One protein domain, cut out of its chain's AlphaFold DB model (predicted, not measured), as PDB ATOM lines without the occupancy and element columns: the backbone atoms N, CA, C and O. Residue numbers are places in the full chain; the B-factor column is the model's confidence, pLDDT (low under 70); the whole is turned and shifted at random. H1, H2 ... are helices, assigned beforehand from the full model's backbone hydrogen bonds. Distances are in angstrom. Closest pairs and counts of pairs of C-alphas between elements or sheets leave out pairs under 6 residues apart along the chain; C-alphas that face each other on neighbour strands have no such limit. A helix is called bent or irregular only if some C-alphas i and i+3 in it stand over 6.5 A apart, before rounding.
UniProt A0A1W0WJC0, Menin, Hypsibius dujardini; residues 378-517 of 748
ATOM      1  N   HIS A 378      57.145  40.997 -34.246       74.06
ATOM      2  CA  HIS A 378      56.722  40.423 -35.527       74.06
ATOM      3  C   HIS A 378      55.488  39.526 -35.373       74.06
ATOM      4  O   HIS A 378      55.585  38.313 -35.176       74.06
ATOM      5  N   LYS A 379      54.305  40.132 -35.496       84.81
ATOM      6  CA  LYS A 379      53.028  39.475 -35.171       84.81
ATOM      7  C   LYS A 379      52.452  38.587 -36.268       84.81
ATOM      8  O   LYS A 379      51.555  37.801 -35.983       84.81
ATOM      9  N   ILE A 380      52.946  38.680 -37.505       83.31
ATOM     10  CA  ILE A 380      52.400  37.922 -38.648       83.31
ATOM     11  C   ILE A 380      52.451  36.409 -38.403       83.31
ATOM     12  O   ILE A 380      51.502  35.699 -38.730       83.31
ATOM     13  N   ALA A 381      53.488  35.919 -37.718       85.19
ATOM     14  CA  ALA A 381      53.602  34.512 -37.344       85.19
ATOM     15  C   ALA A 381      52.438  34.012 -36.459       85.19
ATOM     16  O   ALA A 381      52.145  32.820 -36.457       85.19
ATOM     17  N   ALA A 382      51.729  34.903 -35.750       90.12
ATOM     18  CA  ALA A 382      50.561  34.545 -34.944       90.12
ATOM     19  C   ALA A 382      49.359  34.086 -35.791       90.12
ATOM     20  O   ALA A 382      48.480  33.401 -35.273       90.12
ATOM     21  N   ILE A 383      49.311  34.392 -37.092       87.69
ATOM     22  CA  ILE A 383      48.224  33.937 -37.975       87.69
ATOM     23  C   ILE A 383      48.222  32.406 -38.090       87.69
ATOM     24  O   ILE A 383      47.153  31.798 -38.124       87.69
ATOM     25  N   LEU A 384      49.396  31.766 -38.077       88.19
ATOM     26  CA  LEU A 384      49.501  30.313 -38.194       88.19
ATOM     27  C   LEU A 384      48.825  29.578 -37.016       88.19
ATOM     28  O   LEU A 384      47.947  28.758 -37.277       88.19
ATOM     29  N   PRO A 385      49.123  29.872 -35.734       91.25
ATOM     30  CA  PRO A 385      48.372  29.291 -34.621       91.25
ATOM     31  C   PRO A 385      46.874  29.599 -34.646       91.25
ATOM     32  O   PRO A 385      46.098  28.757 -34.209       91.25
ATOM     33  N   ALA A 386      46.447  30.761 -35.156       90.44
ATOM     34  CA  ALA A 386      45.020  31.051 -35.313       90.44
ATOM     35  C   ALA A 386      44.368  30.106 -36.335       90.44
ATOM     36  O   ALA A 386      43.327  29.520 -36.048       90.44
ATOM     37  N   PHE A 387      45.004  29.911 -37.492       90.12
ATOM     38  CA  PHE A 387      44.572  28.953 -38.509       90.12
ATOM     39  C   PHE A 387      44.534  27.512 -37.968       90.12
ATOM     40  O   PHE A 387      43.535  26.819 -38.130       90.12
ATOM     41  N   LEU A 388      45.582  27.068 -37.267       89.94
ATOM     42  CA  LEU A 388      45.624  25.724 -36.675       89.94
ATOM     43  C   LEU A 388      44.564  25.549 -35.574       89.94
ATOM     44  O   LEU A 388      43.969  24.483 -35.441       89.94
ATOM     45  N   ALA A 389      44.282  26.604 -34.808       91.12
ATOM     46  CA  ALA A 389      43.205  26.603 -33.831       91.12
ATOM     47  C   ALA A 389      41.832  26.430 -34.504       91.12
ATOM     48  O   ALA A 389      41.028  25.613 -34.055       91.12
ATOM     49  N   SER A 390      41.552  27.153 -35.593       89.50
ATOM     50  CA  SER A 390      40.289  26.969 -36.316       89.50
ATOM     51  C   SER A 390      40.205  25.597 -36.990       89.50
ATOM     52  O   SER A 390      39.117  25.027 -37.042       89.50
ATOM     53  N   ASP A 391      41.336  25.031 -37.421       89.06
ATOM     54  CA  ASP A 391      41.418  23.683 -37.991       89.06
ATOM     55  C   ASP A 391      40.955  22.598 -37.010       89.06
ATOM     56  O   ASP A 391      40.200  21.702 -37.380       89.06
ATOM     57  N   VAL A 392      41.311  22.729 -35.730       90.06
ATOM     58  CA  VAL A 392      40.784  21.866 -34.660       90.06
ATOM     59  C   VAL A 392      39.283  22.084 -34.466       90.06
ATOM     60  O   VAL A 392      38.520  21.135 -34.280       90.06
ATOM     61  N   VAL A 393      38.837  23.341 -34.496       89.06
ATOM     62  CA  VAL A 393      37.451  23.701 -34.170       89.06
ATOM     63  C   VAL A 393      36.452  23.271 -35.244       89.06
ATOM     64  O   VAL A 393      35.339  22.873 -34.894       89.06
ATOM     65  N   LYS A 394      36.850  23.246 -36.523       88.69
ATOM     66  CA  LYS A 394      35.993  22.803 -37.642       88.69
ATOM     67  C   LYS A 394      35.460  21.380 -37.479       88.69
ATOM     68  O   LYS A 394      34.512  20.975 -38.148       88.69
ATOM     69  N   GLU A 395      36.090  20.588 -36.621       88.62
ATOM     70  CA  GLU A 395      35.722  19.209 -36.341       88.62
ATOM     71  C   GLU A 395      34.620  19.054 -35.285       88.62
ATOM     72  O   GLU A 395      34.049  17.970 -35.157       88.62
ATOM     73  N   TYR A 396      34.309  20.117 -34.549       88.56
ATOM     74  CA  TYR A 396      33.313  20.113 -33.485       88.56
ATOM     75  C   TYR A 396      31.976  20.700 -33.941       88.56
ATOM     76  O   TYR A 396      31.832  21.231 -35.040       88.56
ATOM     77  N   ARG A 397      30.969  20.605 -33.073       86.31
ATOM     78  CA  ARG A 397      29.670  21.265 -33.218       86.31
ATOM     79  C   ARG A 397      29.487  22.265 -32.097       86.31
ATOM     80  O   ARG A 397      29.615  21.911 -30.929       86.31
ATOM     81  N   TYR A 398      29.171  23.500 -32.456       82.94
ATOM     82  CA  TYR A 398      28.947  24.576 -31.508       82.94
ATOM     83  C   TYR A 398      27.614  24.412 -30.784       82.94
ATOM     84  O   TYR A 398      26.540  24.380 -31.395       82.94
ATOM     85  N   VAL A 399      27.686  24.387 -29.457       78.94
ATOM     86  CA  VAL A 399      26.531  24.424 -28.570       78.94
ATOM     87  C   VAL A 399      26.676  25.614 -27.630       78.94
ATOM     88  O   VAL A 399      27.499  25.614 -26.719       78.94
ATOM     89  N   VAL A 400      25.817  26.622 -27.806       74.50
ATOM     90  CA  VAL A 400      25.880  27.900 -27.067       74.50
ATOM     91  C   VAL A 400      25.974  27.713 -25.551       74.50
ATOM     92  O   VAL A 400      26.691  28.453 -24.896       74.50
ATOM     93  N   SER A 401      25.275  26.741 -24.960       66.88
ATOM     94  CA  SER A 401      25.294  26.530 -23.504       66.88
ATOM     95  C   SER A 401      26.596  25.925 -22.963       66.88
ATOM     96  O   SER A 401      26.766  25.886 -21.745       66.88
ATOM     97  N   LEU A 402      27.486  25.437 -23.831       70.31
ATOM     98  CA  LEU A 402      28.693  24.682 -23.474       70.31
ATOM     99  C   LEU A 402      29.969  25.334 -23.990       70.31
ATOM    100  O   LEU A 402      30.985  25.341 -23.301       70.31
ATOM    101  N   ASP A 403      29.888  25.916 -25.181       71.88
ATOM    102  CA  ASP A 403      31.037  26.353 -25.960       71.88
ATOM    103  C   ASP A 403      31.178  27.883 -25.979       71.88
ATOM    104  O   ASP A 403      31.901  28.431 -26.808       71.88
ATOM    105  N   THR A 404      30.530  28.614 -25.060       69.62
ATOM    106  CA  THR A 404      30.720  30.076 -24.935       69.62
ATOM    107  C   THR A 404      32.199  30.439 -24.823       69.62
ATOM    108  O   THR A 404      32.679  31.337 -25.507       69.62
ATOM    109  N   ARG A 405      32.951  29.671 -24.025       70.38
ATOM    110  CA  ARG A 405      34.394  29.853 -23.839       70.38
ATOM    111  C   ARG A 405      35.190  29.607 -25.125       70.38
ATOM    112  O   ARG A 405      36.203  30.270 -25.326       70.38
ATOM    113  N   LEU A 406      34.747  28.674 -25.967       75.75
ATOM    114  CA  LEU A 406      35.350  28.377 -27.269       75.75
ATOM    115  C   LEU A 406      35.155  29.553 -28.235       75.75
ATOM    116  O   LEU A 406      36.110  30.022 -28.852       75.75
ATOM    117  N   ASN A 407      33.924  30.065 -28.301       72.00
ATOM    118  CA  ASN A 407      33.556  31.219 -29.119       72.00
ATOM    119  C   ASN A 407      34.309  32.493 -28.689       72.00
ATOM    120  O   ASN A 407      34.826  33.233 -29.528       72.00
ATOM    121  N   ASP A 408      34.430  32.724 -27.380       75.62
ATOM    122  CA  ASP A 408      35.177  33.855 -26.824       75.62
ATOM    123  C   ASP A 408      36.669  33.815 -27.195       75.62
ATOM    124  O   ASP A 408      37.252  34.843 -27.538       75.62
ATOM    125  N   GLU A 409      37.319  32.652 -27.158       73.00
ATOM    126  CA  GLU A 409      38.734  32.575 -27.539       73.00
ATOM    127  C   GLU A 409      38.947  32.723 -29.041       73.00
ATOM    128  O   GLU A 409      39.743  33.561 -29.470       73.00
ATOM    129  N   LEU A 410      38.230  31.937 -29.844       77.12
ATOM    130  CA  LEU A 410      38.481  31.878 -31.279       77.12
ATOM    131  C   LEU A 410      37.996  33.154 -31.981       77.12
ATOM    132  O   LEU A 410      38.756  33.813 -32.687       77.12
ATOM    133  N   LEU A 411      36.744  33.555 -31.759       74.81
ATOM    134  CA  LEU A 411      36.173  34.707 -32.457       74.81
ATOM    135  C   LEU A 411      36.515  36.009 -31.738       74.81
ATOM    136  O   LEU A 411      37.056  36.938 -32.342       74.81
ATOM    137  N   HIS A 412      36.269  36.088 -30.427       75.50
ATOM    138  CA  HIS A 412      36.482  37.352 -29.725       75.50
ATOM    139  C   HIS A 412      37.948  37.724 -29.576       75.50
ATOM    140  O   HIS A 412      38.274  38.885 -29.838       75.50
ATOM    141  N   ARG A 413      38.832  36.789 -29.217       76.31
ATOM    142  CA  ARG A 413      40.253  37.110 -29.032       76.31
ATOM    143  C   ARG A 413      41.057  36.980 -30.312       76.31
ATOM    144  O   ARG A 413      41.644  37.980 -30.715       76.31
ATOM    145  N   MET A 414      41.096  35.820 -30.965       82.00
ATOM    146  CA  MET A 414      41.955  35.669 -32.148       82.00
ATOM    147  C   MET A 414      41.448  36.509 -33.312       82.00
ATOM    148  O   MET A 414      42.174  37.365 -33.813       82.00
ATOM    149  N   ALA A 415      40.179  36.349 -33.686       78.06
ATOM    150  CA  ALA A 415      39.645  37.005 -34.874       78.06
ATOM    151  C   ALA A 415      39.627  38.543 -34.761       78.06
ATOM    152  O   ALA A 415      39.907  39.236 -35.737       78.06
ATOM    153  N   SER A 416      39.391  39.099 -33.563       78.88
ATOM    154  CA  SER A 416      39.537  40.551 -33.350       78.88
ATOM    155  C   SER A 416      40.992  41.032 -33.444       78.88
ATOM    156  O   SER A 416      41.217  42.174 -33.832       78.88
ATOM    157  N   ASN A 417      41.977  40.199 -33.092       82.81
ATOM    158  CA  ASN A 417      43.394  40.555 -33.204       82.81
ATOM    159  C   ASN A 417      43.939  40.379 -34.628       82.81
ATOM    160  O   ASN A 417      44.839  41.126 -35.000       82.81
ATOM    161  N   LEU A 418      43.379  39.474 -35.443       82.56
ATOM    162  CA  LEU A 418      43.781  39.308 -36.849       82.56
ATOM    163  C   LEU A 418      43.709  40.633 -37.620       82.56
ATOM    164  O   LEU A 418      44.639  40.972 -38.345       82.56
ATOM    165  N   ASP A 419      42.669  41.437 -37.384       77.19
ATOM    166  CA  ASP A 419      42.529  42.761 -38.000       77.19
ATOM    167  C   ASP A 419      43.702  43.712 -37.679       77.19
ATOM    168  O   ASP A 419      44.118  44.522 -38.514       77.19
ATOM    169  N   HIS A 420      44.252  43.613 -36.467       79.25
ATOM    170  CA  HIS A 420      45.418  44.384 -36.044       79.25
ATOM    171  C   HIS A 420      46.725  43.813 -36.602       79.25
ATOM    172  O   HIS A 420      47.598  44.593 -36.982       79.25
ATOM    173  N   ILE A 421      46.846  42.485 -36.678       82.81
ATOM    174  CA  ILE A 421      48.031  41.789 -37.200       82.81
ATOM    175  C   ILE A 421      48.217  42.072 -38.699       82.81
ATOM    176  O   ILE A 421      49.331  42.314 -39.144       82.81
ATOM    177  N   ILE A 422      47.121  42.124 -39.460       76.69
ATOM    178  CA  ILE A 422      47.105  42.325 -40.923       76.69
ATOM    179  C   ILE A 422      47.119  43.829 -41.277       76.69
ATOM    180  O   ILE A 422      46.942  44.250 -42.417       76.69
ATOM    181  N   SER A 423      47.333  44.700 -40.290       74.25
ATOM    182  CA  SER A 423      47.467  46.135 -40.528       74.25
ATOM    183  C   SER A 423      48.749  46.446 -41.315       74.25
ATOM    184  O   SER A 423      49.816  45.955 -40.945       74.25
ATOM    185  N   PRO A 424      48.712  47.354 -42.311       60.88
ATOM    186  CA  PRO A 424      49.893  47.745 -43.092       60.88
ATOM    187  C   PRO A 424      51.012  48.371 -42.241       60.88
ATOM    188  O   PRO A 424      52.152  48.454 -42.674       60.88
ATOM    189  N   LYS A 425      50.727  48.756 -40.988       62.22
ATOM    190  CA  LYS A 425      51.740  49.195 -40.012       62.22
ATOM    191  C   LYS A 425      52.659  48.070 -39.512       62.22
ATOM    192  O   LYS A 425      53.511  48.329 -38.672       62.22
ATOM    193  N   GLN A 426      52.453  46.826 -39.940       62.12
ATOM    194  CA  GLN A 426      53.298  45.672 -39.611       62.12
ATOM    195  C   GLN A 426      54.248  45.295 -40.770       62.12
ATOM    196  O   GLN A 426      54.781  44.196 -40.787       62.12
ATOM    197  N   GLN A 427      54.481  46.209 -41.722       53.81
ATOM    198  CA  GLN A 427      55.287  46.019 -42.944       53.81
ATOM    199  C   GLN A 427      56.790  45.729 -42.739       53.81
ATOM    200  O   GLN A 427      57.487  45.506 -43.723       53.81
ATOM    201  N   GLU A 428      57.302  45.723 -41.507       53.19
ATOM    202  CA  GLU A 428      58.730  45.495 -41.218       53.19
ATOM    203  C   GLU A 428      59.102  44.009 -41.015       53.19
ATOM    204  O   GLU A 428      60.253  43.699 -40.718       53.19
ATOM    205  N   SER A 429      58.164  43.065 -41.168       55.94
ATOM    206  CA  SER A 429      58.466  41.623 -41.174       55.94
ATOM    207  C   SER A 429      58.894  41.107 -42.556       55.94
ATOM    208  O   SER A 429      58.504  41.659 -43.580       55.94
ATOM    209  N   ALA A 430      59.662  40.008 -42.586       53.09
ATOM    210  CA  ALA A 430      60.167  39.382 -43.819       53.09
ATOM    211  C   ALA A 430      59.062  38.965 -44.810       53.09
ATOM    212  O   ALA A 430      59.300  38.944 -46.014       53.09
ATOM    213  N   HIS A 431      57.859  38.681 -44.304       57.56
ATOM    214  CA  HIS A 431      56.636  38.599 -45.101       57.56
ATOM    215  C   HIS A 431      55.796  39.835 -44.844       57.56
ATOM    216  O   HIS A 431      55.598  40.218 -43.690       57.56
ATOM    217  N   SER A 432      55.314  40.468 -45.908       65.81
ATOM    218  CA  SER A 432      54.342  41.547 -45.792       65.81
ATOM    219  C   SER A 432      52.925  40.969 -45.788       65.81
ATOM    220  O   SER A 432      52.693  39.799 -46.091       65.81
ATOM    221  N   VAL A 433      51.944  41.818 -45.496       65.81
ATOM    222  CA  VAL A 433      50.515  41.525 -45.709       65.81
ATOM    223  C   VAL A 433      50.215  41.139 -47.174       65.81
ATOM    224  O   VAL A 433      49.163  40.571 -47.461       65.81
ATOM    225  N   ASP A 434      51.156  41.400 -48.088       69.12
ATOM    226  CA  ASP A 434      51.088  41.049 -49.502       69.12
ATOM    227  C   ASP A 434      51.695  39.669 -49.835       69.12
ATOM    228  O   ASP A 434      51.889  39.352 -51.005       69.12
ATOM    229  N   ASP A 435      52.018  38.829 -48.849       74.12
ATOM    230  CA  ASP A 435      52.397  37.435 -49.102       74.12
ATOM    231  C   ASP A 435      51.139  36.565 -49.353       74.12
ATOM    232  O   ASP A 435      50.248  36.503 -48.494       74.12
ATOM    233  N   PRO A 436      51.043  35.848 -50.495       74.31
ATOM    234  CA  PRO A 436      49.985  34.870 -50.741       74.31
ATOM    235  C   PRO A 436      49.802  33.845 -49.617       74.31
ATOM    236  O   PRO A 436      48.674  33.430 -49.359       74.31
ATOM    237  N   ALA A 437      50.863  33.445 -48.912       75.88
ATOM    238  CA  ALA A 437      50.735  32.488 -47.818       75.88
ATOM    239  C   ALA A 437      50.004  33.073 -46.603       75.88
ATOM    240  O   ALA A 437      49.191  32.386 -45.981       75.88
ATOM    241  N   VAL A 438      50.226  34.354 -46.297       78.88
ATOM    242  CA  VAL A 438      49.474  35.074 -45.258       78.88
ATOM    243  C   VAL A 438      47.995  35.137 -45.635       78.88
ATOM    244  O   VAL A 438      47.136  34.812 -44.813       78.88
ATOM    245  N   ALA A 439      47.687  35.468 -46.892       80.56
ATOM    246  CA  ALA A 439      46.315  35.464 -47.396       80.56
ATOM    247  C   ALA A 439      45.669  34.066 -47.311       80.56
ATOM    248  O   ALA A 439      44.528  33.947 -46.862       80.56
ATOM    249  N   ALA A 440      46.402  33.006 -47.667       81.31
ATOM    250  CA  ALA A 440      45.927  31.626 -47.585       81.31
ATOM    251  C   ALA A 440      45.594  31.206 -46.147       81.31
ATOM    252  O   ALA A 440      44.540  30.618 -45.915       81.31
ATOM    253  N   LEU A 441      46.442  31.542 -45.168       83.62
ATOM    254  CA  LEU A 441      46.195  31.221 -43.758       83.62
ATOM    255  C   LEU A 441      44.969  31.960 -43.202       83.62
ATOM    256  O   LEU A 441      44.184  31.379 -42.453       83.62
ATOM    257  N   VAL A 442      44.771  33.225 -43.583       85.19
ATOM    258  CA  VAL A 442      43.597  34.013 -43.172       85.19
ATOM    259  C   VAL A 442      42.316  33.463 -43.794       85.19
ATOM    260  O   VAL A 442      41.311  33.317 -43.098       85.19
ATOM    261  N   LEU A 443      42.343  33.128 -45.085       84.38
ATOM    262  CA  LEU A 443      41.204  32.507 -45.759       84.38
ATOM    263  C   LEU A 443      40.897  31.129 -45.169       84.38
ATOM    264  O   LEU A 443      39.741  30.861 -44.860       84.38
ATOM    265  N   GLY A 444      41.917  30.306 -44.920       85.06
ATOM    266  CA  GLY A 444      41.762  29.017 -44.251       85.06
ATOM    267  C   GLY A 444      41.196  29.156 -42.837       85.06
ATOM    268  O   GLY A 444      40.367  28.352 -42.419       85.06
ATOM    269  N   PHE A 445      41.570  30.214 -42.107       87.81
ATOM    270  CA  PHE A 445      40.972  30.501 -40.806       87.81
ATOM    271  C   PHE A 445      39.462  30.728 -40.928       87.81
ATOM    272  O   PHE A 445      38.694  30.114 -40.186       87.81
ATOM    273  N   ILE A 446      39.047  31.584 -41.866       86.31
ATOM    274  CA  ILE A 446      37.637  31.908 -42.118       86.31
ATOM    275  C   ILE A 446      36.873  30.663 -42.583       86.31
ATOM    276  O   ILE A 446      35.798  30.392 -42.052       86.31
ATOM    277  N   ASP A 447      37.439  29.893 -43.513       86.81
ATOM    278  CA  ASP A 447      36.845  28.666 -44.050       86.81
ATOM    279  C   ASP A 447      36.582  27.633 -42.949       86.81
ATOM    280  O   ASP A 447      35.459  27.165 -42.773       86.81
ATOM    281  N   ASN A 448      37.572  27.375 -42.094       88.69
ATOM    282  CA  ASN A 448      37.422  26.467 -40.959       88.69
ATOM    283  C   ASN A 448      36.321  26.913 -39.974       88.69
ATOM    284  O   ASN A 448      35.608  26.074 -39.419       88.69
ATOM    285  N   VAL A 449      36.141  28.223 -39.763       86.56
ATOM    286  CA  VAL A 449      35.039  28.752 -38.936       86.56
ATOM    287  C   VAL A 449      33.684  28.584 -39.639       86.56
ATOM    288  O   VAL A 449      32.693  28.281 -38.977       86.56
ATOM    289  N   CYS A 450      33.613  28.738 -40.964       86.38
ATOM    290  CA  CYS A 450      32.409  28.419 -41.739       86.38
ATOM    291  C   CYS A 450      32.055  26.928 -41.640       86.38
ATOM    292  O   CYS A 450      30.918  26.594 -41.320       86.38
ATOM    293  N   LEU A 451      33.032  26.033 -41.795       86.75
ATOM    294  CA  LEU A 451      32.843  24.588 -41.628       86.75
ATOM    295  C   LEU A 451      32.377  24.221 -40.212       86.75
ATOM    296  O   LEU A 451      31.570  23.305 -40.029       86.75
ATOM    297  N   TRP A 452      32.852  24.950 -39.198       87.69
ATOM    298  CA  TRP A 452      32.350  24.808 -37.835       87.69
ATOM    299  C   TRP A 452      30.865  25.189 -37.728       87.69
ATOM    300  O   TRP A 452      30.086  24.473 -37.092       87.69
ATOM    301  N   GLU A 453      30.441  26.277 -38.379       86.38
ATOM    302  CA  GLU A 453      29.033  26.691 -38.426       86.38
ATOM    303  C   GLU A 453      28.151  25.663 -39.146       86.38
ATOM    304  O   GLU A 453      27.092  25.315 -38.627       86.38
ATOM    305  N   GLU A 454      28.593  25.121 -40.284       84.88
ATOM    306  CA  GLU A 454      27.828  24.142 -41.072       84.88
ATOM    307  C   GLU A 454      27.453  22.890 -40.272       84.88
ATOM    308  O   GLU A 454      26.351  22.348 -40.403       84.88
ATOM    309  N   LYS A 455      28.362  22.430 -39.406       79.75
ATOM    310  CA  LYS A 455      28.131  21.263 -38.543       79.75
ATOM    311  C   LYS A 455      27.278  21.597 -37.312       79.75
ATOM    312  O   LYS A 455      26.834  20.680 -36.615       79.75
ATOM    313  N   SER A 456      27.042  22.876 -37.031       81.00
ATOM    314  CA  SER A 456      26.375  23.366 -35.823       81.00
ATOM    315  C   SER A 456      24.875  23.584 -36.032       81.00
ATOM    316  O   SER A 456      24.404  23.835 -37.135       81.00
ATOM    317  N   SER A 457      24.083  23.486 -34.960       70.44
ATOM    318  CA  SER A 457      22.623  23.696 -35.022       70.44
ATOM    319  C   SER A 457      22.205  25.172 -34.929       70.44
ATOM    320  O   SER A 457      21.020  25.495 -34.967       70.44
ATOM    321  N   ILE A 458      23.158  26.070 -34.672       73.81
ATOM    322  CA  ILE A 458      22.947  27.508 -34.473       73.81
ATOM    323  C   ILE A 458      24.037  28.241 -35.251       73.81
ATOM    324  O   ILE A 458      25.183  27.796 -35.256       73.81
ATOM    325  N   GLY A 459      23.670  29.370 -35.860       75.81
ATOM    326  CA  GLY A 459      24.621  30.245 -36.536       75.81
ATOM    327  C   GLY A 459      25.700  30.765 -35.583       75.81
ATOM    328  O   GLY A 459      25.411  31.252 -34.487       75.81
ATOM    329  N   ILE A 460      26.947  30.649 -36.017       80.25
ATOM    330  CA  ILE A 460      28.144  31.173 -35.362       80.25
ATOM    331  C   ILE A 460      28.457  32.562 -35.929       80.25
ATOM    332  O   ILE A 460      28.811  33.484 -35.188       80.25
ATOM    333  N   TRP A 461      28.280  32.732 -37.240       78.50
ATOM    334  CA  TRP A 461      28.487  33.992 -37.926       78.50
ATOM    335  C   TRP A 461      27.314  34.940 -37.685       78.50
ATOM    336  O   TRP A 461      26.141  34.621 -37.866       78.50
ATOM    337  N   HIS A 462      27.645  36.175 -37.319       79.12
ATOM    338  CA  HIS A 462      26.696  37.281 -37.276       79.12
ATOM    339  C   HIS A 462      27.328  38.540 -37.865       79.12
ATOM    340  O   HIS A 462      28.534  38.591 -38.120       79.12
ATOM    341  N   SER A 463      26.514  39.576 -38.076       77.56
ATOM    342  CA  SER A 463      26.908  40.814 -38.770       77.56
ATOM    343  C   SER A 463      28.170  41.484 -38.208       77.56
ATOM    344  O   SER A 463      28.926  42.123 -38.935       77.56
ATOM    345  N   THR A 464      28.437  41.330 -36.911       76.44
ATOM    346  CA  THR A 464      29.657  41.841 -36.271       76.44
ATOM    347  C   THR A 464      30.916  41.110 -36.745       76.44
ATOM    348  O   THR A 464      31.929  41.761 -36.993       76.44
ATOM    349  N   TRP A 465      30.865  39.781 -36.886       76.81
ATOM    350  CA  TRP A 465      32.005  38.982 -37.350       76.81
ATOM    351  C   TRP A 465      32.259  39.171 -38.835       76.81
ATOM    352  O   TRP A 465      33.413  39.319 -39.227       76.81
ATOM    353  N   SER A 466      31.203  39.264 -39.648       73.75
ATOM    354  CA  SER A 466      31.361  39.593 -41.065       73.75
ATOM    355  C   SER A 466      31.977  40.984 -41.246       73.75
ATOM    356  O   SER A 466      32.902  41.145 -42.034       73.75
ATOM    357  N   SER A 467      31.562  41.982 -40.458       73.81
ATOM    358  CA  SER A 467      32.195  43.308 -40.460       73.81
ATOM    359  C   SER A 467      33.688  43.242 -40.102       73.81
ATOM    360  O   SER A 467      34.531  43.705 -40.864       73.81
ATOM    361  N   LYS A 468      34.055  42.593 -38.992       72.06
ATOM    362  CA  LYS A 468      35.462  42.530 -38.561       72.06
ATOM    363  C   LYS A 468      36.357  41.712 -39.497       72.06
ATOM    364  O   LYS A 468      37.442  42.164 -39.846       72.06
ATOM    365  N   LEU A 469      35.931  40.515 -39.894       72.00
ATOM    366  CA  LEU A 469      36.790  39.590 -40.640       72.00
ATOM    367  C   LEU A 469      36.734  39.830 -42.146       72.00
ATOM    368  O   LEU A 469      37.768  39.870 -42.803       72.00
ATOM    369  N   ILE A 470      35.544  40.052 -42.699       69.50
ATOM    370  CA  ILE A 470      35.388  40.220 -44.147       69.50
ATOM    371  C   ILE A 470      35.650  41.675 -44.539       69.50
ATOM    372  O   ILE A 470      36.396  41.937 -45.478       69.50
ATOM    373  N   HIS A 471      35.081  42.645 -43.818       64.38
ATOM    374  CA  HIS A 471      35.233  44.046 -44.214       64.38
ATOM    375  C   HIS A 471      36.534  44.689 -43.729       64.38
ATOM    376  O   HIS A 471      37.109  45.466 -44.489       64.38
ATOM    377  N   SER A 472      37.007  44.402 -42.515       65.75
ATOM    378  CA  SER A 472      38.228  45.046 -42.003       65.75
ATOM    379  C   SER A 472      39.498  44.259 -42.318       65.75
ATOM    380  O   SER A 472      40.472  44.852 -42.778       65.75
ATOM    381  N   CYS A 473      39.479  42.939 -42.130       71.56
ATOM    382  CA  CYS A 473      40.660  42.094 -42.298       71.56
ATOM    383  C   CYS A 473      40.945  41.759 -43.779       71.56
ATOM    384  O   CYS A 473      42.009  42.121 -44.276       71.56
ATOM    385  N   LEU A 474      39.996  41.182 -44.534       73.44
ATOM    386  CA  LEU A 474      40.252  40.814 -45.942       73.44
ATOM    387  C   LEU A 474      40.523  42.015 -46.863       73.44
ATOM    388  O   LEU A 474      41.306  41.890 -47.796       73.44
ATOM    389  N   ARG A 475      39.940  43.195 -46.602       73.31
ATOM    390  CA  ARG A 475      40.219  44.408 -47.403       73.31
ATOM    391  C   ARG A 475      41.648  44.930 -47.272       73.31
ATOM    392  O   ARG A 475      42.065  45.737 -48.097       73.31
ATOM    393  N   LYS A 476      42.358  44.547 -46.209       75.69
ATOM    394  CA  LYS A 476      43.760  44.929 -46.001       75.69
ATOM    395  C   LYS A 476      44.719  44.034 -46.780       75.69
ATOM    396  O   LYS A 476      45.853  44.446 -46.993       75.69
ATOM    397  N   LEU A 477      44.268  42.855 -47.211       74.56
ATOM    398  CA  LEU A 477      45.005  42.019 -48.150       74.56
ATOM    399  C   LEU A 477      44.898  42.646 -49.542       74.56
ATOM    400  O   LEU A 477      43.807  43.023 -49.982       74.56
ATOM    401  N   SER A 478      46.021  42.775 -50.240       70.94
ATOM    402  CA  SER A 478      46.006  43.252 -51.620       70.94
ATOM    403  C   SER A 478      45.360  42.218 -52.556       70.94
ATOM    404  O   SER A 478      45.230  41.030 -52.246       70.94
ATOM    405  N   SER A 479      44.913  42.673 -53.729       70.00
ATOM    406  CA  SER A 479      44.229  41.817 -54.706       70.00
ATOM    407  C   SER A 479      45.145  40.757 -55.329       70.00
ATOM    408  O   SER A 479      44.675  39.672 -55.654       70.00
ATOM    409  N   GLY A 480      46.445  41.038 -55.472       73.06
ATOM    410  CA  GLY A 480      47.427  40.115 -56.058       73.06
ATOM    411  C   GLY A 480      47.605  38.805 -55.271       73.06
ATOM    412  O   GLY A 480      47.467  37.733 -55.856       73.06
ATOM    413  N   PRO A 481      47.847  38.854 -53.952       68.75
ATOM    414  CA  PRO A 481      47.944  37.676 -53.087       68.75
ATOM    415  C   PRO A 481      46.674  36.835 -53.076       68.75
ATOM    416  O   PRO A 481      46.743  35.619 -53.223       68.75
ATOM    417  N   LEU A 482      45.510  37.481 -52.967       70.00
ATOM    418  CA  LEU A 482      44.218  36.796 -53.038       70.00
ATOM    419  C   LEU A 482      44.036  36.100 -54.389       70.00
ATOM    420  O   LEU A 482      43.627  34.943 -54.432       70.00
ATOM    421  N   HIS A 483      44.399  36.770 -55.483       69.75
ATOM    422  CA  HIS A 483      44.363  36.189 -56.820       69.75
ATOM    423  C   HIS A 483      45.278  34.963 -56.933       69.75
ATOM    424  O   HIS A 483      44.843  33.921 -57.416       69.75
ATOM    425  N   HIS A 484      46.505  35.043 -56.416       67.50
ATOM    426  CA  HIS A 484      47.447  33.923 -56.403       67.50
ATOM    427  C   HIS A 484      46.900  32.724 -55.614       67.50
ATOM    428  O   HIS A 484      46.934  31.594 -56.096       67.50
ATOM    429  N   VAL A 485      46.332  32.958 -54.426       68.50
ATOM    430  CA  VAL A 485      45.707  31.888 -53.632       68.50
ATOM    431  C   VAL A 485      44.526  31.270 -54.376       68.50
ATOM    432  O   VAL A 485      44.434  30.052 -54.441       68.50
ATOM    433  N   MET A 486      43.646  32.076 -54.974       64.06
ATOM    434  CA  MET A 486      42.476  31.570 -55.702       64.06
ATOM    435  C   MET A 486      42.854  30.735 -56.932       64.06
ATOM    436  O   MET A 486      42.195  29.736 -57.207       64.06
ATOM    437  N   LEU A 487      43.923  31.104 -57.644       56.69
ATOM    438  CA  LEU A 487      44.433  30.326 -58.776       56.69
ATOM    439  C   LEU A 487      44.980  28.962 -58.326       56.69
ATOM    440  O   LEU A 487      44.678  27.938 -58.941       56.69
ATOM    441  N   HIS A 488      45.728  28.934 -57.220       56.88
ATOM    442  CA  HIS A 488      46.384  27.724 -56.716       56.88
ATOM    443  C   HIS A 488      45.523  26.866 -55.775       56.88
ATOM    444  O   HIS A 488      45.831  25.694 -55.579       56.88
ATOM    445  N   ALA A 489      44.420  27.385 -55.234       52.47
ATOM    446  CA  ALA A 489      43.450  26.606 -54.457       52.47
ATOM    447  C   ALA A 489      42.685  25.582 -55.320       52.47
ATOM    448  O   ALA A 489      42.148  24.620 -54.782       52.47
ATOM    449  N   SER A 490      42.679  25.755 -56.649       45.00
ATOM    450  CA  SER A 490      42.187  24.743 -57.599       45.00
ATOM    451  C   SER A 490      43.169  23.583 -57.825       45.00
ATOM    452  O   SER A 490      42.816  22.589 -58.451       45.00
ATOM    453  N   THR A 491      44.396  23.695 -57.307       39.94
ATOM    454  CA  THR A 491      45.450  22.685 -57.428       39.94
ATOM    455  C   THR A 491      45.855  22.217 -56.033       39.94
ATOM    456  O   THR A 491      46.667  22.872 -55.393       39.94
ATOM    457  N   ASP A 492      45.254  21.118 -55.575       40.50
ATOM    458  CA  ASP A 492      45.425  20.250 -54.384       40.50
ATOM    459  C   ASP A 492      46.648  20.357 -53.420       40.50
ATOM    460  O   ASP A 492      46.676  19.683 -52.394       40.50
ATOM    461  N   SER A 493      47.673  21.178 -53.653       45.81
ATOM    462  CA  SER A 493      48.991  21.084 -53.014       45.81
ATOM    463  C   SER A 493      49.122  21.717 -51.617       45.81
ATOM    464  O   SER A 493      49.803  21.135 -50.775       45.81
ATOM    465  N   MET A 494      48.509  22.873 -51.323       43.12
ATOM    466  CA  MET A 494      48.691  23.528 -50.008       43.12
ATOM    467  C   MET A 494      47.809  22.922 -48.914       43.12
ATOM    468  O   MET A 494      48.280  22.681 -47.803       43.12
ATOM    469  N   ALA A 495      46.546  22.633 -49.235       43.69
ATOM    470  CA  ALA A 495      45.643  21.959 -48.311       43.69
ATOM    471  C   ALA A 495      46.127  20.531 -48.010       43.69
ATOM    472  O   ALA A 495      46.102  20.133 -46.853       43.69
ATOM    473  N   ALA A 496      46.657  19.795 -48.998       44.91
ATOM    474  CA  ALA A 496      47.223  18.461 -48.779       44.91
ATOM    475  C   ALA A 496      48.515  18.472 -47.940       44.91
ATOM    476  O   ALA A 496      48.715  17.573 -47.124       44.91
ATOM    477  N   ALA A 497      49.374  19.489 -48.087       43.69
ATOM    478  CA  ALA A 497      50.588  19.617 -47.276       43.69
ATOM    479  C   ALA A 497      50.266  19.843 -45.787       43.69
ATOM    480  O   ALA A 497      50.880  19.226 -44.915       43.69
ATOM    481  N   VAL A 498      49.256  20.670 -45.504       43.62
ATOM    482  CA  VAL A 498      48.802  20.990 -44.142       43.62
ATOM    483  C   VAL A 498      47.891  19.901 -43.554       43.62
ATOM    484  O   VAL A 498      47.937  19.664 -42.351       43.62
ATOM    485  N   ALA A 499      47.098  19.210 -44.379       41.59
ATOM    486  CA  ALA A 499      46.164  18.162 -43.953       41.59
ATOM    487  C   ALA A 499      46.795  16.765 -43.806       41.59
ATOM    488  O   ALA A 499      46.107  15.827 -43.406       41.59
ATOM    489  N   SER A 500      48.078  16.592 -44.141       45.22
ATOM    490  CA  SER A 500      48.768  15.319 -43.920       45.22
ATOM    491  C   SER A 500      49.045  15.084 -42.426       45.22
ATOM    492  O   SER A 500      49.371  16.021 -41.694       45.22
ATOM    493  N   ASP A 501      49.030  13.818 -41.984       40.75
ATOM    494  CA  ASP A 501      49.373  13.355 -40.617       40.75
ATOM    495  C   ASP A 501      50.775  13.794 -40.120       40.75
ATOM    496  O   ASP A 501      51.174  13.521 -38.989       40.75
ATOM    497  N   SER A 502      51.545  14.496 -40.955       44.78
ATOM    498  CA  SER A 502      52.887  14.999 -40.670       44.78
ATOM    499  C   SER A 502      52.956  16.485 -40.282       44.78
ATOM    500  O   SER A 502      54.052  16.980 -40.009       44.78
ATOM    501  N   ALA A 503      51.814  17.185 -40.173       48.97
ATOM    502  CA  ALA A 503      51.725  18.618 -39.848       48.97
ATOM    503  C   ALA A 503      52.532  19.045 -38.600       48.97
ATOM    504  O   ALA A 503      53.061  20.155 -38.557       48.97
ATOM    505  N   VAL A 504      52.711  18.144 -37.623       50.03
ATOM    506  CA  VAL A 504      53.509  18.357 -36.398       50.03
ATOM    507  C   VAL A 504      54.944  18.801 -36.692       50.03
ATOM    508  O   VAL A 504      55.474  19.690 -36.025       50.03
ATOM    509  N   ARG A 505      55.588  18.191 -37.699       55.97
ATOM    510  CA  ARG A 505      56.987  18.489 -38.048       55.97
ATOM    511  C   ARG A 505      57.134  19.837 -38.740       55.97
ATOM    512  O   ARG A 505      58.190  20.444 -38.637       55.97
ATOM    513  N   TYR A 506      56.069  20.313 -39.381       66.06
ATOM    514  CA  TYR A 506      56.110  21.515 -40.199       66.06
ATOM    515  C   TYR A 506      55.757  22.790 -39.437       66.06
ATOM    516  O   TYR A 506      56.103  23.856 -39.924       66.06
ATOM    517  N   VAL A 507      55.123  22.745 -38.255       78.06
ATOM    518  CA  VAL A 507      54.791  23.986 -37.518       78.06
ATOM    519  C   VAL A 507      56.037  24.841 -37.227       78.06
ATOM    520  O   VAL A 507      56.001  26.033 -37.542       78.06
ATOM    521  N   PRO A 508      57.154  24.295 -36.700       80.25
ATOM    522  CA  PRO A 508      58.376  25.075 -36.505       80.25
ATOM    523  C   PRO A 508      58.954  25.613 -37.821       80.25
ATOM    524  O   PRO A 508      59.386  26.763 -37.868       80.25
ATOM    525  N   ASP A 509      58.908  24.819 -38.893       76.31
ATOM    526  CA  ASP A 509      59.425  25.201 -40.212       76.31
ATOM    527  C   ASP A 509      58.573  26.298 -40.865       76.31
ATOM    528  O   ASP A 509      59.105  27.248 -41.435       76.31
ATOM    529  N   MET A 510      57.248  26.221 -40.730       77.00
ATOM    530  CA  MET A 510      56.307  27.244 -41.182       77.00
ATOM    531  C   MET A 510      56.464  28.533 -40.373       77.00
ATOM    532  O   MET A 510      56.436  29.613 -40.953       77.00
ATOM    533  N   LEU A 511      56.669  28.448 -39.052       81.12
ATOM    534  CA  LEU A 511      56.976  29.620 -38.225       81.12
ATOM    535  C   LEU A 511      58.314  30.245 -38.609       81.12
ATOM    536  O   LEU A 511      58.415  31.470 -38.677       81.12
ATOM    537  N   HIS A 512      59.332  29.420 -38.860       79.88
ATOM    538  CA  HIS A 512      60.623  29.888 -39.337       79.88
ATOM    539  C   HIS A 512      60.465  30.607 -40.677       79.88
ATOM    540  O   HIS A 512      60.860  31.765 -40.779       79.88
ATOM    541  N   ALA A 513      59.796  29.983 -41.647       72.38
ATOM    542  CA  ALA A 513      59.512  30.591 -42.938       72.38
ATOM    543  C   ALA A 513      58.759  31.919 -42.793       72.38
ATOM    544  O   ALA A 513      59.216  32.938 -43.301       72.38
ATOM    545  N   LEU A 514      57.677  31.962 -42.008       74.19
ATOM    546  CA  LEU A 514      56.908  33.186 -41.743       74.19
ATOM    547  C   LEU A 514      57.727  34.310 -41.071       74.19
ATOM    548  O   LEU A 514      57.280  35.457 -41.042       74.19
ATOM    549  N   ARG A 515      58.917  34.015 -40.537       75.88
ATOM    550  CA  ARG A 515      59.832  34.997 -39.938       75.88
ATOM    551  C   ARG A 515      61.009  35.370 -40.831       75.88
ATOM    552  O   ARG A 515      61.475  36.502 -40.729       75.88
ATOM    553  N   THR A 516      61.525  34.446 -41.641       69.75
ATOM    554  CA  THR A 516      62.829  34.600 -42.313       69.75
ATOM    555  C   THR A 516      62.764  34.701 -43.835       69.75
ATOM    556  O   THR A 516      63.767  35.079 -44.438       69.75
ATOM    557  N   GLY A 517      61.623  34.421 -44.473       65.81
ATOM    558  CA  GLY A 517      61.499  34.419 -45.938       65.81
ATOM    559  C   GLY A 517      60.963  33.090 -46.476       65.81
ATOM    560  O   GLY A 517      60.468  32.290 -45.690       65.81
TER     561      GLY A 517
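Overview. This is residues 378 to 517 of the 748 residues of the protein "Menin" of Hypsibius dujardini (UniProt A0A1W0WJC0). Four helices stand as an up-and-down bundle, each running against the one before it, in two pairs: H1 beside H2 and H3 beside H4, with H3 packed on H1 and H4 on H2. At one end H5, H6 and H7 make an arc from H3 round to H1. The 140 printed residues hold seven named helices, H1 to H7 in order, and no named strand: the class is all helix. The whole is compact, with a radius of gyration of the C-alphas of 14.9 A, and spans 43 by 34 by 27 A.

Arrangement. H1, residues 379 to 393, is the hub, touching three helices. It forms a hairpin with H2, residues 404 to 421, at 28 degrees; the closest C-alphas, Lys 379 and Ile 421, are 5.9 A apart. H1 touches H3, residues 436 to 454, the same way at 27 degrees, closest at C-alphas Phe 387 and Phe 445, 4.5 A. Residues 411 to 419 of H2 touch H4, residues 463 to 476, closest at C-alphas Asp 419 and Cys 473, 4.7 A. H3 and H4 are close but not clearly touching, 7.9 A between the C-alphas of Ile 446 and Leu 469. Residues 436 to 440 of H3 touch H5, residues 479 to 488, closest at C-alphas Pro 436 and Pro 481, 4.2 A, at a steep tilt of 68 degrees, only just short of perpendicular. H6, residues 493 to 499, touches no helix. Residues 511 to 515 of H7, residues 503 to 516, touch H1, closest at C-alphas Ala 381 and Leu 514, 5.7 A. Every O i to N i+4 pair is within hydrogen-bond range in H3, H5 and H6, against 8 of 11 in H1, 10 of 14 in H2, 5 of 10 in H4 and 8 of 10 in H7.

Along the chain. H1 begins at C-alpha 379 (53.028, 39.475, -35.171) and is 22.2 A long; H2 is 24.2 A and H3 26.4 A. H7 ends at C-alpha 516 (62.829, 34.600, -42.313) and is only just irregular: C-alphas 505 and 508 are 6.9 A apart.

Size, cuts and confidence. The C-alphas farthest apart, Ser 401 and Gly 517, are 43.3 A apart. The printed part has no cut; the link from H2 to H3 is long. Mean pLDDT of the printed part is 72.7, and 43 residues are under 70, among them 483 to 506.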